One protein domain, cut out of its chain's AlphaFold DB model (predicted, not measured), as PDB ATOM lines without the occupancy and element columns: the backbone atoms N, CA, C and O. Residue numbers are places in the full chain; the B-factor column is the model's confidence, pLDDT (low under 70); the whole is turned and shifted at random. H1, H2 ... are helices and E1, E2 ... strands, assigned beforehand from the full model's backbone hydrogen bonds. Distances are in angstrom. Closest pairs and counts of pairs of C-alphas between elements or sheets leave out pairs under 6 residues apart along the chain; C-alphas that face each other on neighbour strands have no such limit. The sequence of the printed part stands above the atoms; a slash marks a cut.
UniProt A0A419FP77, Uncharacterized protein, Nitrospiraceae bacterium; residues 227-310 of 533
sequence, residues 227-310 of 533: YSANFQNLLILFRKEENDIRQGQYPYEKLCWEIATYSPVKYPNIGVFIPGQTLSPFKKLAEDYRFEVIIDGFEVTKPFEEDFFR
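AT A GLANCE: This is residues 227 to 310 of the 533 residues of an uncharacterized protein of Nitrospiraceae bacterium (UniProt A0A419FP77). A small hairpin of two strands, E1 and E2, lies beside residues 255 to 261 of H3, the longest helix, and H1 crosses H3 steeply. H2 sits at one end of the domain, while H4 sits at the other end, beyond a long unnamed loop, and the short H5 is near H1. The printed part has 84 residues, with five named helices and two named strands in the order H1, H2, H3, H4, E1, E2, H5; the sheet, E1 - E2, is antiparallel, and the class is mostly helix. The whole is compact, with a radius of gyration of the C-alphas of 13.1 A and spans of 38 by 27 by 21 A.

HOW THE PARTS SIT: E1, residues 292 to 295, and E2, residues 298 to 300, form an antiparallel hairpin, with 130 degrees between their directions. N 295 and O 298 are 3.0 A apart and N 300 and O 293 are 2.9 A apart, both within hydrogen-bond range. The closest C-alphas of E2 and H3, residues 251 to 262, are those of Val 300 and Ala 260, 5.9 A apart. H3 touches H1, residues 231 to 240, with residues 253 to 257 alone; the closest C-alphas, of Glu 253 and Leu 234, are 6.5 A apart. H1 and H3 stand at a steep tilt of 66 degrees and run opposite ways. The closest C-alphas of H1 and E2, of Phe 231 and Phe 298, are 6.0 A apart. H2, residues 242 to 246, is close to H3 but not clearly touching, with the closest C-alphas, of Ile 245 and Pro 251, 6.5 A apart. H5, residues 306 to 310, is close to H1 but not clearly touching, with the closest C-alphas, of Asp 307 and Ile 236, 7.4 A apart. H4, residues 280 to 287, touches no helix, and is apart from H3, for instance. In H1, H2, H3, H4 and H5 every O i to N i+4 pair is within hydrogen-bond range.

IN THESE COORDINATES: H3 is 16.4 A long from first to last C-alpha, H1 14.5 A, H4 10.5 A and E1 10.1 A. H1 begins at C-alpha 231 (237.810, 244.188, 184.329). H3 ends at C-alpha 262 (230.962, 244.715, 198.001). H5 ends at C-alpha 310 (253.808, 238.905, 190.053).

THE WHOLE: The two C-alphas farthest apart, those of Gln 247 and Gly 276, are 39.8 A apart. The printed part has no cut. The link from H3 to H4, residues 263 to 279, is long; the other links are tight. The mean pLDDT of the printed part is 89.6, with residue 227 and residues 248 to 249 under 70.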
ATOM      1  N   TYR A 227     234.183 251.198 177.918       69.50
ATOM      2  CA  TYR A 227     235.225 251.840 178.715       69.50
ATOM      3  C   TYR A 227     236.563 251.075 178.679       69.50
ATOM      4  O   TYR A 227     237.623 251.655 178.475       69.50
ATOM      5  N   SER A 228     236.518 249.750 178.851       73.00
ATOM      6  CA  SER A 228     237.698 248.877 178.859       73.00
ATOM      7  C   SER A 228     237.392 247.548 178.168       73.00
ATOM      8  O   SER A 228     236.239 247.131 178.060       73.00
ATOM      9  N   ALA A 229     238.443 246.856 177.722       71.50
ATOM     10  CA  ALA A 229     238.342 245.521 177.142       71.50
ATOM     11  C   ALA A 229     237.903 244.459 178.168       71.50
ATOM     12  O   ALA A 229     237.193 243.522 177.809       71.50
ATOM     13  N   ASN A 230     238.339 244.584 179.428       85.69
ATOM     14  CA  ASN A 230     237.953 243.697 180.527       85.69
ATOM     15  C   ASN A 230     238.202 244.346 181.905       85.69
ATOM     16  O   ASN A 230     238.863 245.382 182.022       85.69
ATOM     17  N   PHE A 231     237.691 243.700 182.955       91.12
ATOM     18  CA  PHE A 231     237.810 244.188 184.329       91.12
ATOM     19  C   PHE A 231     239.245 244.137 184.886       91.12
ATOM     20  O   PHE A 231     239.630 245.005 185.663       91.12
ATOM     21  N   GLN A 232     240.077 243.180 184.458       91.94
ATOM     22  CA  GLN A 232     241.476 243.078 184.901       91.94
ATOM     23  C   GLN A 232     242.306 244.292 184.464       91.94
ATOM     24  O   GLN A 232     243.048 244.850 185.268       91.94
ATOM     25  N   ASN A 233     242.121 244.771 183.232       88.31
ATOM     26  CA  ASN A 233     242.779 245.983 182.742       88.31
ATOM     27  C   ASN A 233     242.381 247.222 183.559       88.31
ATOM     28  O   ASN A 233     243.230 248.065 183.842       88.31
ATOM     29  N   LEU A 234     241.113 247.303 183.983       88.12
ATOM     30  CA  LEU A 234     240.630 248.375 184.856       88.12
ATOM     31  C   LEU A 234     241.317 248.313 186.227       88.12
ATOM     32  O   LEU A 234     241.769 249.341 186.720       88.12
ATOM     33  N   LEU A 235     241.466 247.126 186.823       90.62
ATOM     34  CA  LEU A 235     242.178 246.962 188.099       90.62
ATOM     35  C   LEU A 235     243.670 247.317 187.996       90.62
ATOM     36  O   LEU A 235     244.213 247.942 188.908       90.62
ATOM     37  N   ILE A 236     244.328 246.966 186.886       89.25
ATOM     38  CA  ILE A 236     245.729 247.335 186.629       89.25
ATOM     39  C   ILE A 236     245.872 248.858 186.528       89.25
ATOM     40  O   ILE A 236     246.766 249.426 187.158       89.25
ATOM     41  N   LEU A 237     244.982 249.528 185.784       84.94
ATOM     42  CA  LEU A 237     244.932 250.992 185.728       84.94
ATOM     43  C   LEU A 237     244.707 251.571 187.128       84.94
ATOM     44  O   LEU A 237     245.457 252.441 187.564       84.94
ATOM     45  N   PHE A 238     243.750 251.016 187.875       85.75
ATOM     46  CA  PHE A 238     243.423 251.465 189.225       85.75
ATOM     47  C   PHE A 238     244.614 251.391 190.185       85.75
ATOM     48  O   PHE A 238     244.830 252.281 191.008       85.75
ATOM     49  N   ARG A 239     245.423 250.336 190.069       86.81
ATOM     50  CA  ARG A 239     246.659 250.181 190.837       86.81
ATOM     51  C   ARG A 239     247.725 251.202 190.438       86.81
ATOM     52  O   ARG A 239     248.394 251.731 191.327       86.81
ATOM     53  N   LYS A 240     247.925 251.427 189.136       85.88
ATOM     54  CA  LYS A 240     248.969 252.321 188.605       85.88
ATOM     55  C   LYS A 240     248.669 253.787 188.914       85.88
ATOM     56  O   LYS A 240     249.540 254.480 189.429       85.88
ATOM     57  N   GLU A 241     247.418 254.196 188.729       83.69
ATOM     58  CA  GLU A 241     246.963 255.584 188.851       83.69
ATOM     59  C   GLU A 241     246.331 255.901 190.222       83.69
ATOM     60  O   GLU A 241     245.573 256.858 190.369       83.69
ATOM     61  N   GLU A 242     246.604 255.106 191.270       81.75
ATOM     62  CA  GLU A 242     245.901 255.232 192.563       81.75
ATOM     63  C   GLU A 242     246.008 256.645 193.175       81.75
ATOM     64  O   GLU A 242     245.084 257.123 193.843       81.75
ATOM     65  N   ASN A 243     247.137 257.328 192.975       82.12
ATOM     66  CA  ASN A 243     247.324 258.687 193.486       82.12
ATOM     67  C   ASN A 243     246.379 259.683 192.797       82.12
ATOM     68  O   ASN A 243     245.762 260.504 193.478       82.12
ATOM     69  N   ASP A 244     246.202 259.556 191.488       75.75
ATOM     70  CA  ASP A 244     245.351 260.429 190.681       75.75
ATOM     71  C   ASP A 244     243.865 260.104 190.896       75.75
ATOM     72  O   ASP A 244     243.024 261.001 191.009       75.75
ATOM     73  N   ILE A 245     243.534 258.826 191.122       74.12
ATOM     74  CA  ILE A 245     242.211 258.382 191.591       74.12
ATOM     75  C   ILE A 245     241.821 259.088 192.891       74.12
ATOM     76  O   ILE A 245     240.695 259.568 193.034       74.12
ATOM     77  N   ARG A 246     242.744 259.162 193.860       70.31
ATOM     78  CA  ARG A 246     242.498 259.836 195.148       70.31
ATOM     79  C   ARG A 246     242.260 261.333 194.979       70.31
ATOM     80  O   ARG A 246     241.526 261.909 195.778       70.31
ATOM     81  N   GLN A 247     242.837 261.932 193.943       70.81
ATOM     82  CA  GLN A 247     242.608 263.326 193.563       70.81
ATOM     83  C   GLN A 247     241.334 263.516 192.719       70.81
ATOM     84  O   GLN A 247     240.964 264.647 192.419       70.81
ATOM     85  N   GLY A 248     240.618 262.431 192.398       65.81
ATOM     86  CA  GLY A 248     239.313 262.465 191.737       65.81
ATOM     87  C   GLY A 248     239.351 262.368 190.211       65.81
ATOM     88  O   GLY A 248     238.324 262.634 189.591       65.81
ATOM     89  N   GLN A 249     240.484 261.985 189.611       65.88
ATOM     90  CA  GLN A 249     240.629 261.901 188.149       65.88
ATOM     91  C   GLN A 249     239.963 260.655 187.534       65.88
ATOM     92  O   GLN A 249     239.519 260.706 186.395       65.88
ATOM     93  N   TYR A 250     239.805 259.578 188.313       70.69
ATOM     94  CA  TYR A 250     239.298 258.268 187.858       70.69
ATOM     95  C   TYR A 250     238.191 257.714 188.786       70.69
ATOM     96  O   TYR A 250     238.377 256.746 189.541       70.69
ATOM     97  N   PRO A 251     237.035 258.391 188.861       81.81
ATOM     98  CA  PRO A 251     235.976 258.002 189.785       81.81
ATOM     99  C   PRO A 251     235.114 256.823 189.310       81.81
ATOM    100  O   PRO A 251     234.478 256.179 190.148       81.81
ATOM    101  N   TYR A 252     235.091 256.510 188.013       86.62
ATOM    102  CA  TYR A 252     234.330 255.381 187.467       86.62
ATOM    103  C   TYR A 252     234.998 254.030 187.780       86.62
ATOM    104  O   TYR A 252     234.361 253.050 188.160       86.62
ATOM    105  N   GLU A 253     236.315 253.985 187.701       86.94
ATOM    106  CA  GLU A 253     237.167 252.851 188.023       86.94
ATOM    107  C   GLU A 253     237.053 252.550 189.515       86.94
ATOM    108  O   GLU A 253     236.888 251.396 189.914       86.94
ATOM    109  N   LYS A 254     237.026 253.611 190.336       88.88
ATOM    110  CA  LYS A 254     236.715 253.504 191.761       88.88
ATOM    111  C   LYS A 254     235.321 252.922 192.000       88.88
ATOM    112  O   LYS A 254     235.207 252.012 192.813       88.88
ATOM    113  N   LEU A 255     234.288 253.383 191.288       91.75
ATOM    114  CA  LEU A 255     232.935 252.812 191.366       91.75
ATOM    115  C   LEU A 255     232.951 251.301 191.075       91.75
ATOM    116  O   LEU A 255     232.406 250.516 191.851       91.75
ATOM    117  N   CYS A 256     233.606 250.892 189.987       93.12
ATOM    118  CA  CYS A 256     233.695 249.488 189.588       93.12
ATOM    119  C   CYS A 256     234.446 248.643 190.628       93.12
ATOM    120  O   CYS A 256     233.989 247.558 190.987       93.12
ATOM    121  N   TRP A 257     235.566 249.151 191.155       93.38
ATOM    122  CA  TRP A 257     236.326 248.506 192.227       93.38
ATOM    123  C   TRP A 257     235.513 248.390 193.527       93.38
ATOM    124  O   TRP A 257     235.545 247.351 194.191       93.38
ATOM    125  N   GLU A 258     234.738 249.416 193.885       94.00
ATOM    126  CA  GLU A 258     233.895 249.392 195.083       94.00
ATOM    127  C   GLU A 258     232.766 248.359 194.946       94.00
ATOM    128  O   GLU A 258     232.572 247.541 195.846       94.00
ATOM    129  N   ILE A 259     232.073 248.318 193.800       95.00
ATOM    130  CA  ILE A 259     231.033 247.310 193.529       95.00
ATOM    131  C   ILE A 259     231.628 245.896 193.554       95.00
ATOM    132  O   ILE A 259     231.034 244.995 194.151       95.00
ATOM    133  N   ALA A 260     232.814 245.700 192.974       95.69
ATOM    134  CA  ALA A 260     233.545 244.434 193.023       95.69
ATOM    135  C   ALA A 260     233.863 243.986 194.455       95.69
ATOM    136  O   ALA A 260     233.735 242.809 194.798       95.69
ATOM    137  N   THR A 261     234.252 244.940 195.299       95.56
ATOM    138  CA  THR A 261     234.574 244.700 196.707       95.56
ATOM    139  C   THR A 261     233.328 244.304 197.492       95.56
ATOM    140  O   THR A 261     233.359 243.310 198.222       95.56
ATOM    141  N   TYR A 262     232.212 245.011 197.303       93.81
ATOM    142  CA  TYR A 262     230.962 244.715 198.001       93.81
ATOM    143  C   TYR A 262     230.344 243.376 197.600       93.81
ATOM    144  O   TYR A 262     229.862 242.635 198.458       93.81
ATOM    145  N   SER A 263     230.366 243.057 196.309       95.19
ATOM    146  CA  SER A 263     229.545 241.989 195.739       95.19
ATOM    147  C   SER A 263     230.078 240.580 196.046       95.19
ATOM    148  O   SER A 263     231.297 240.378 196.099       95.19
ATOM    149  N   PRO A 264     229.204 239.561 196.164       94.25
ATOM    150  CA  PRO A 264     229.585 238.157 196.342       94.25
ATOM    151  C   PRO A 264     230.047 237.515 195.018       94.25
ATOM    152  O   PRO A 264     229.595 236.440 194.639       94.25
ATOM    153  N   VAL A 265     230.934 238.198 194.289       96.31
ATOM    154  CA  VAL A 265     231.516 237.732 193.021       96.31
ATOM    155  C   VAL A 265     232.695 236.782 193.246       96.31
ATOM    156  O   VAL A 265     233.345 236.811 194.293       96.31
ATOM    157  N   LYS A 266     232.998 235.966 192.232       96.50
ATOM    158  CA  LYS A 266     234.114 235.009 192.228       96.50
ATOM    159  C   LYS A 266     235.488 235.688 192.289       96.50
ATOM    160  O   LYS A 266     235.655 236.831 191.856       96.50
ATOM    161  N   TYR A 267     236.496 234.952 192.757       96.62
ATOM    162  CA  TYR A 267     237.896 235.356 192.600       96.62
ATOM    163  C   TYR A 267     238.373 235.148 191.152       96.62
ATOM    164  O   TYR A 267     237.959 234.184 190.503       96.62
ATOM    165  N   PRO A 268     239.263 236.013 190.637       94.81
ATOM    166  CA  PRO A 268     239.910 235.785 189.349       94.81
ATOM    167  C   PRO A 268     240.819 234.545 189.400       94.81
ATOM    168  O   PRO A 268     241.344 234.174 190.451       94.81
ATOM    169  N   ASN A 269     241.016 233.884 188.256       93.50
ATOM    170  CA  ASN A 269     241.822 232.662 188.161       93.50
ATOM    171  C   ASN A 269     243.329 232.958 188.055       93.50
ATOM    172  O   ASN A 269     243.952 232.646 187.043       93.50
ATOM    173  N   ILE A 270     243.886 233.594 189.082       94.19
ATOM    174  CA  ILE A 270     245.244 234.151 189.072       94.19
ATOM    175  C   ILE A 270     245.947 233.934 190.416       94.19
ATOM    176  O   ILE A 270     245.299 233.771 191.455       94.19
ATOM    177  N   GLY A 271     247.281 233.932 190.395       93.31
ATOM    178  CA  GLY A 271     248.116 233.841 191.593       93.31
ATOM    179  C   GLY A 271     247.713 232.720 192.556       93.31
ATOM    180  O   GLY A 271     247.587 231.555 192.184       93.31
ATOM    181  N   VAL A 272     247.495 233.088 193.818       94.50
ATOM    182  CA  VAL A 272     247.221 232.156 194.929       94.50
ATOM    183  C   VAL A 272     245.807 231.561 194.906       94.50
ATOM    184  O   VAL A 272     245.504 230.692 195.721       94.50
ATOM    185  N   PHE A 273     244.953 232.019 193.985       95.06
ATOM    186  CA  PHE A 273     243.579 231.546 193.801       95.06
ATOM    187  C   PHE A 273     243.442 230.517 192.669       95.06
ATOM    188  O   PHE A 273     242.365 229.957 192.479       95.06
ATOM    189  N   ILE A 274     244.505 230.241 191.906       94.00
ATOM    190  CA  ILE A 274     244.496 229.181 190.884       94.00
ATOM    191  C   ILE A 274     244.154 227.828 191.551       94.00
ATOM    192  O   ILE A 274     244.611 227.575 192.669       94.00
ATOM    193  N   PRO A 275     243.360 226.939 190.915       91.69
ATOM    194  CA  PRO A 275     243.066 225.611 191.452       91.69
ATOM    195  C   PRO A 275     244.328 224.870 191.912       91.69
ATOM    196  O   PRO A 275     245.312 224.793 191.179       91.69
ATOM    197  N   GLY A 276     244.299 224.346 193.139       90.00
ATOM    198  CA  GLY A 276     245.443 223.674 193.767       90.00
ATOM    199  C   GLY A 276     246.429 224.599 194.495       90.00
ATOM    200  O   GLY A 276     247.337 224.097 195.148       90.00
ATOM    201  N   GLN A 277     246.262 225.926 194.429       94.19
ATOM    202  CA  GLN A 277     247.052 226.886 195.213       94.19
ATOM    203  C   GLN A 277     246.444 227.150 196.600       94.19
ATOM    204  O   GLN A 277     245.304 226.767 196.883       94.19
ATOM    205  N   THR A 278     247.207 227.835 197.461       94.25
ATOM    206  CA  THR A 278     246.912 228.042 198.891       94.25
ATOM    207  C   THR A 278     245.509 228.583 199.173       94.25
ATOM    208  O   THR A 278     244.876 228.123 200.112       94.25
ATOM    209  N   LEU A 279     245.003 229.534 198.380       96.62
ATOM    210  CA  LEU A 279     243.687 230.148 198.608       96.62
ATOM    211  C   LEU A 279     242.595 229.610 197.670       96.62
ATOM    212  O   LEU A 279     241.514 230.194 197.568       96.62
ATOM    213  N   SER A 280     242.832 228.471 197.013       95.25
ATOM    214  CA  SER A 280     241.809 227.804 196.200       95.25
ATOM    215  C   SER A 280     240.526 227.418 196.969       95.25
ATOM    216  O   SER A 280     239.456 227.529 196.361       95.25
ATOM    217  N   PRO A 281     240.542 227.078 198.280       95.50
ATOM    218  CA  PRO A 281     239.304 226.857 199.036       95.50
ATOM    219  C   PRO A 281     238.409 228.103 199.116       95.50
ATOM    220  O   PRO A 281     237.196 228.002 198.951       95.50
ATOM    221  N   PHE A 282     238.997 229.294 199.272       96.75
ATOM    222  CA  PHE A 282     238.262 230.567 199.304       96.75
ATOM    223  C   PHE A 282     237.706 230.950 197.935       96.75
ATOM    224  O   PHE A 282     236.613 231.511 197.842       96.75
ATOM    225  N   LYS A 283     238.424 230.602 196.859       95.56
ATOM    226  CA  LYS A 283     237.886 230.719 195.502       95.56
ATOM    227  C   LYS A 283     236.628 229.873 195.337       95.56
ATOM    228  O   LYS A 283     235.612 230.406 194.901       95.56
ATOM    229  N   LYS A 284     236.679 228.602 195.742       94.19
ATOM    230  CA  LYS A 284     235.524 227.699 195.689       94.19
ATOM    231  C   LYS A 284     234.359 228.217 196.539       94.19
ATOM    232  O   LYS A 284     233.239 228.273 196.048       94.19
ATOM    233  N   LEU A 285     234.639 228.686 197.759       93.50
ATOM    234  CA  LEU A 285     233.643 229.320 198.630       93.50
ATOM    235  C   LEU A 285     232.941 230.497 197.934       93.50
ATOM    236  O   LEU A 285     231.725 230.632 198.027       93.50
ATOM    237  N   ALA A 286     233.688 231.342 197.217       94.06
ATOM    238  CA  ALA A 286     233.112 232.459 196.473       94.06
ATOM    239  C   ALA A 286     232.304 232.013 195.239       94.06
ATOM    240  O   ALA A 286     231.275 232.608 194.927       94.06
ATOM    241  N   GLU A 287     232.748 230.967 194.536       93.38
ATOM    242  CA  GLU A 287     232.026 230.382 193.398       93.38
ATOM    243  C   GLU A 287     230.702 229.727 193.826       93.38
ATOM    244  O   GLU A 287     229.715 229.780 193.085       93.38
ATOM    245  N   ASP A 288     230.643 229.183 195.045       91.50
ATOM    246  CA  ASP A 288     229.443 228.564 195.608       91.50
ATOM    247  C   ASP A 288     228.289 229.561 195.824       91.50
ATOM    248  O   ASP A 288     227.128 229.145 195.829       91.50
ATOM    249  N   TYR A 289     228.559 230.874 195.884       90.94
ATOM    250  CA  TYR A 289     227.506 231.901 195.895       90.94
ATOM    251  C   TYR A 289     226.749 232.001 194.563       90.94
ATOM    252  O   TYR A 289     225.607 232.478 194.544       90.94
ATOM    253  N   ARG A 290     227.346 231.535 193.452       91.38
ATOM    254  CA  ARG A 290     226.767 231.531 192.095       91.38
ATOM    255  C   ARG A 290     226.151 232.874 191.711       91.38
ATOM    256  O   ARG A 290     224.959 232.960 191.393       91.38
ATOM    257  N   PHE A 291     226.954 233.922 191.822       95.00
ATOM    258  CA  PHE A 291     226.514 235.285 191.591       95.00
ATOM    259  C   PHE A 291     227.493 236.049 190.708       95.00
ATOM    260  O   PHE A 291     228.685 236.134 190.999       95.00
ATOM    261  N   GLU A 292     226.963 236.618 189.634       96.94
ATOM    262  CA  GLU A 292     227.704 237.394 188.649       96.94
ATOM    263  C   GLU A 292     227.221 238.841 188.647       96.94
ATOM    264  O   GLU A 292     226.021 239.121 188.695       96.94
ATOM    265  N   VAL A 293     228.165 239.771 188.534       97.69
ATOM    266  CA  VAL A 293     227.872 241.188 188.320       97.69
ATOM    267  C   VAL A 293     228.565 241.615 187.036       97.69
ATOM    268  O   VAL A 293     229.763 241.398 186.872       97.69
ATOM    269  N   ILE A 294     227.809 242.214 186.122       96.50
ATOM    270  CA  ILE A 294     228.322 242.778 184.875       96.50
ATOM    271  C   ILE A 294     228.142 244.286 184.931       96.50
ATOM    272  O   ILE A 294     227.023 244.749 185.137       96.50
ATOM    273  N   ILE A 295     229.215 245.040 184.716       94.75
ATOM    274  CA  ILE A 295     229.172 246.502 184.617       94.75
ATOM    275  C   ILE A 295     229.612 246.881 183.206       94.75
ATOM    276  O   ILE A 295     230.661 246.433 182.756       94.75
ATOM    277  N   ASP A 296     228.778 247.623 182.478       92.19
ATOM    278  CA  ASP A 296     229.063 248.141 181.127       92.19
ATOM    279  C   ASP A 296     229.666 247.109 180.148       92.19
ATOM    280  O   ASP A 296     230.476 247.413 179.272       92.19
ATOM    281  N   GLY A 297     229.231 245.853 180.289       88.75
ATOM    282  CA  GLY A 297     229.603 244.735 179.422       88.75
ATOM    283  C   GLY A 297     230.774 243.870 179.897       88.75
ATOM    284  O   GLY A 297     230.986 242.820 179.292       88.75
ATOM    285  N   PHE A 298     231.494 244.228 180.966       89.12
ATOM    286  CA  PHE A 298     232.535 243.370 181.550       89.12
ATOM    287  C   PHE A 298     232.065 242.687 182.841       89.12
ATOM    288  O   PHE A 298     231.387 243.285 183.677       89.12
ATOM    289  N   GLU A 299     232.431 241.414 183.004       94.06
ATOM    290  CA  GLU A 299     232.188 240.664 184.238       94.06
ATOM    291  C   GLU A 299     233.148 241.129 185.340       94.06
ATOM    292  O   GLU A 299     234.360 241.229 185.136       94.06
ATOM    293  N   VAL A 300     232.593 241.391 186.518       95.00
ATOM    294  CA  VAL A 300     233.320 241.823 187.706       95.00
ATOM    295  C   VAL A 300     233.733 240.613 188.543       95.00
ATOM    296  O   VAL A 300     232.933 239.719 188.812       95.00
ATOM    297  N   THR A 301     234.979 240.607 189.010       96.44
ATOM    298  CA  THR A 301     235.521 239.616 189.956       96.44
ATOM    299  C   THR A 301     235.967 240.303 191.241       96.44
ATOM    300  O   THR A 301     236.010 241.528 191.298       96.44
ATOM    301  N   LYS A 302     236.371 239.550 192.272       95.94
ATOM    302  CA  LYS A 302     237.094 240.135 193.415       95.94
ATOM    303  C   LYS A 302     238.291 240.961 192.910       95.94
ATOM    304  O   LYS A 302     238.893 240.569 191.902       95.94
ATOM    305  N   PRO A 303     238.640 242.077 193.576       94.50
ATOM    306  CA  PRO A 303     239.526 243.104 193.029       94.50
ATOM    307  C   PRO A 303     241.019 242.747 193.147       94.50
ATOM    308  O   PRO A 303     241.827 243.544 193.616       94.50
ATOM    309  N   PHE A 304     241.388 241.541 192.726       94.75
ATOM    310  CA  PHE A 304     242.772 241.116 192.571       94.75
ATOM    311  C   PHE A 304     243.148 241.115 191.088       94.75
ATOM    312  O   PHE A 304     242.346 240.750 190.227       94.75
ATOM    313  N   GLU A 305     244.383 241.506 190.805       93.62
ATOM    314  CA  GLU A 305     244.964 241.501 189.465       93.62
ATOM    315  C   GLU A 305     246.295 240.725 189.453       93.62
ATOM    316  O   GLU A 305     246.813 240.340 190.505       93.62
ATOM    317  N   GLU A 306     246.818 240.417 188.266       91.12
ATOM    318  CA  GLU A 306     248.002 239.566 188.100       91.12
ATOM    319  C   GLU A 306     249.305 240.191 188.651       91.12
ATOM    320  O   GLU A 306     250.104 239.503 189.296       91.12
ATOM    321  N   ASP A 307     249.510 241.494 188.451       91.00
ATOM    322  CA  ASP A 307     250.640 242.281 188.962       91.00
ATOM    323  C   ASP A 307     250.698 242.266 190.504       91.00
ATOM    324  O   ASP A 307     251.785 242.308 191.087       91.00
ATOM    325  N   PHE A 308     249.569 242.110 191.206       92.88
ATOM    326  CA  PHE A 308     249.526 241.928 192.658       92.88
ATOM    327  C   PHE A 308     250.355 240.729 193.088       92.88
ATOM    328  O   PHE A 308     251.097 240.812 194.075       92.88
ATOM    329  N   PHE A 309     250.266 239.638 192.333       92.19
ATOM    330  CA  PHE A 309     250.962 238.392 192.625       92.19
ATOM    331  C   PHE A 309     252.354 238.336 191.990       92.19
ATOM    332  O   PHE A 309     253.254 237.748 192.587       92.19
ATOM    333  N   ARG A 310     252.550 238.963 190.821       89.50
ATOM    334  CA  ARG A 310     253.808 238.905 190.053       89.50
ATOM    335  C   ARG A 310     254.822 240.004 190.362       89.50
ATOM    336  O   ARG A 310     255.947 239.923 189.882       89.50
TER     337      ARG A 310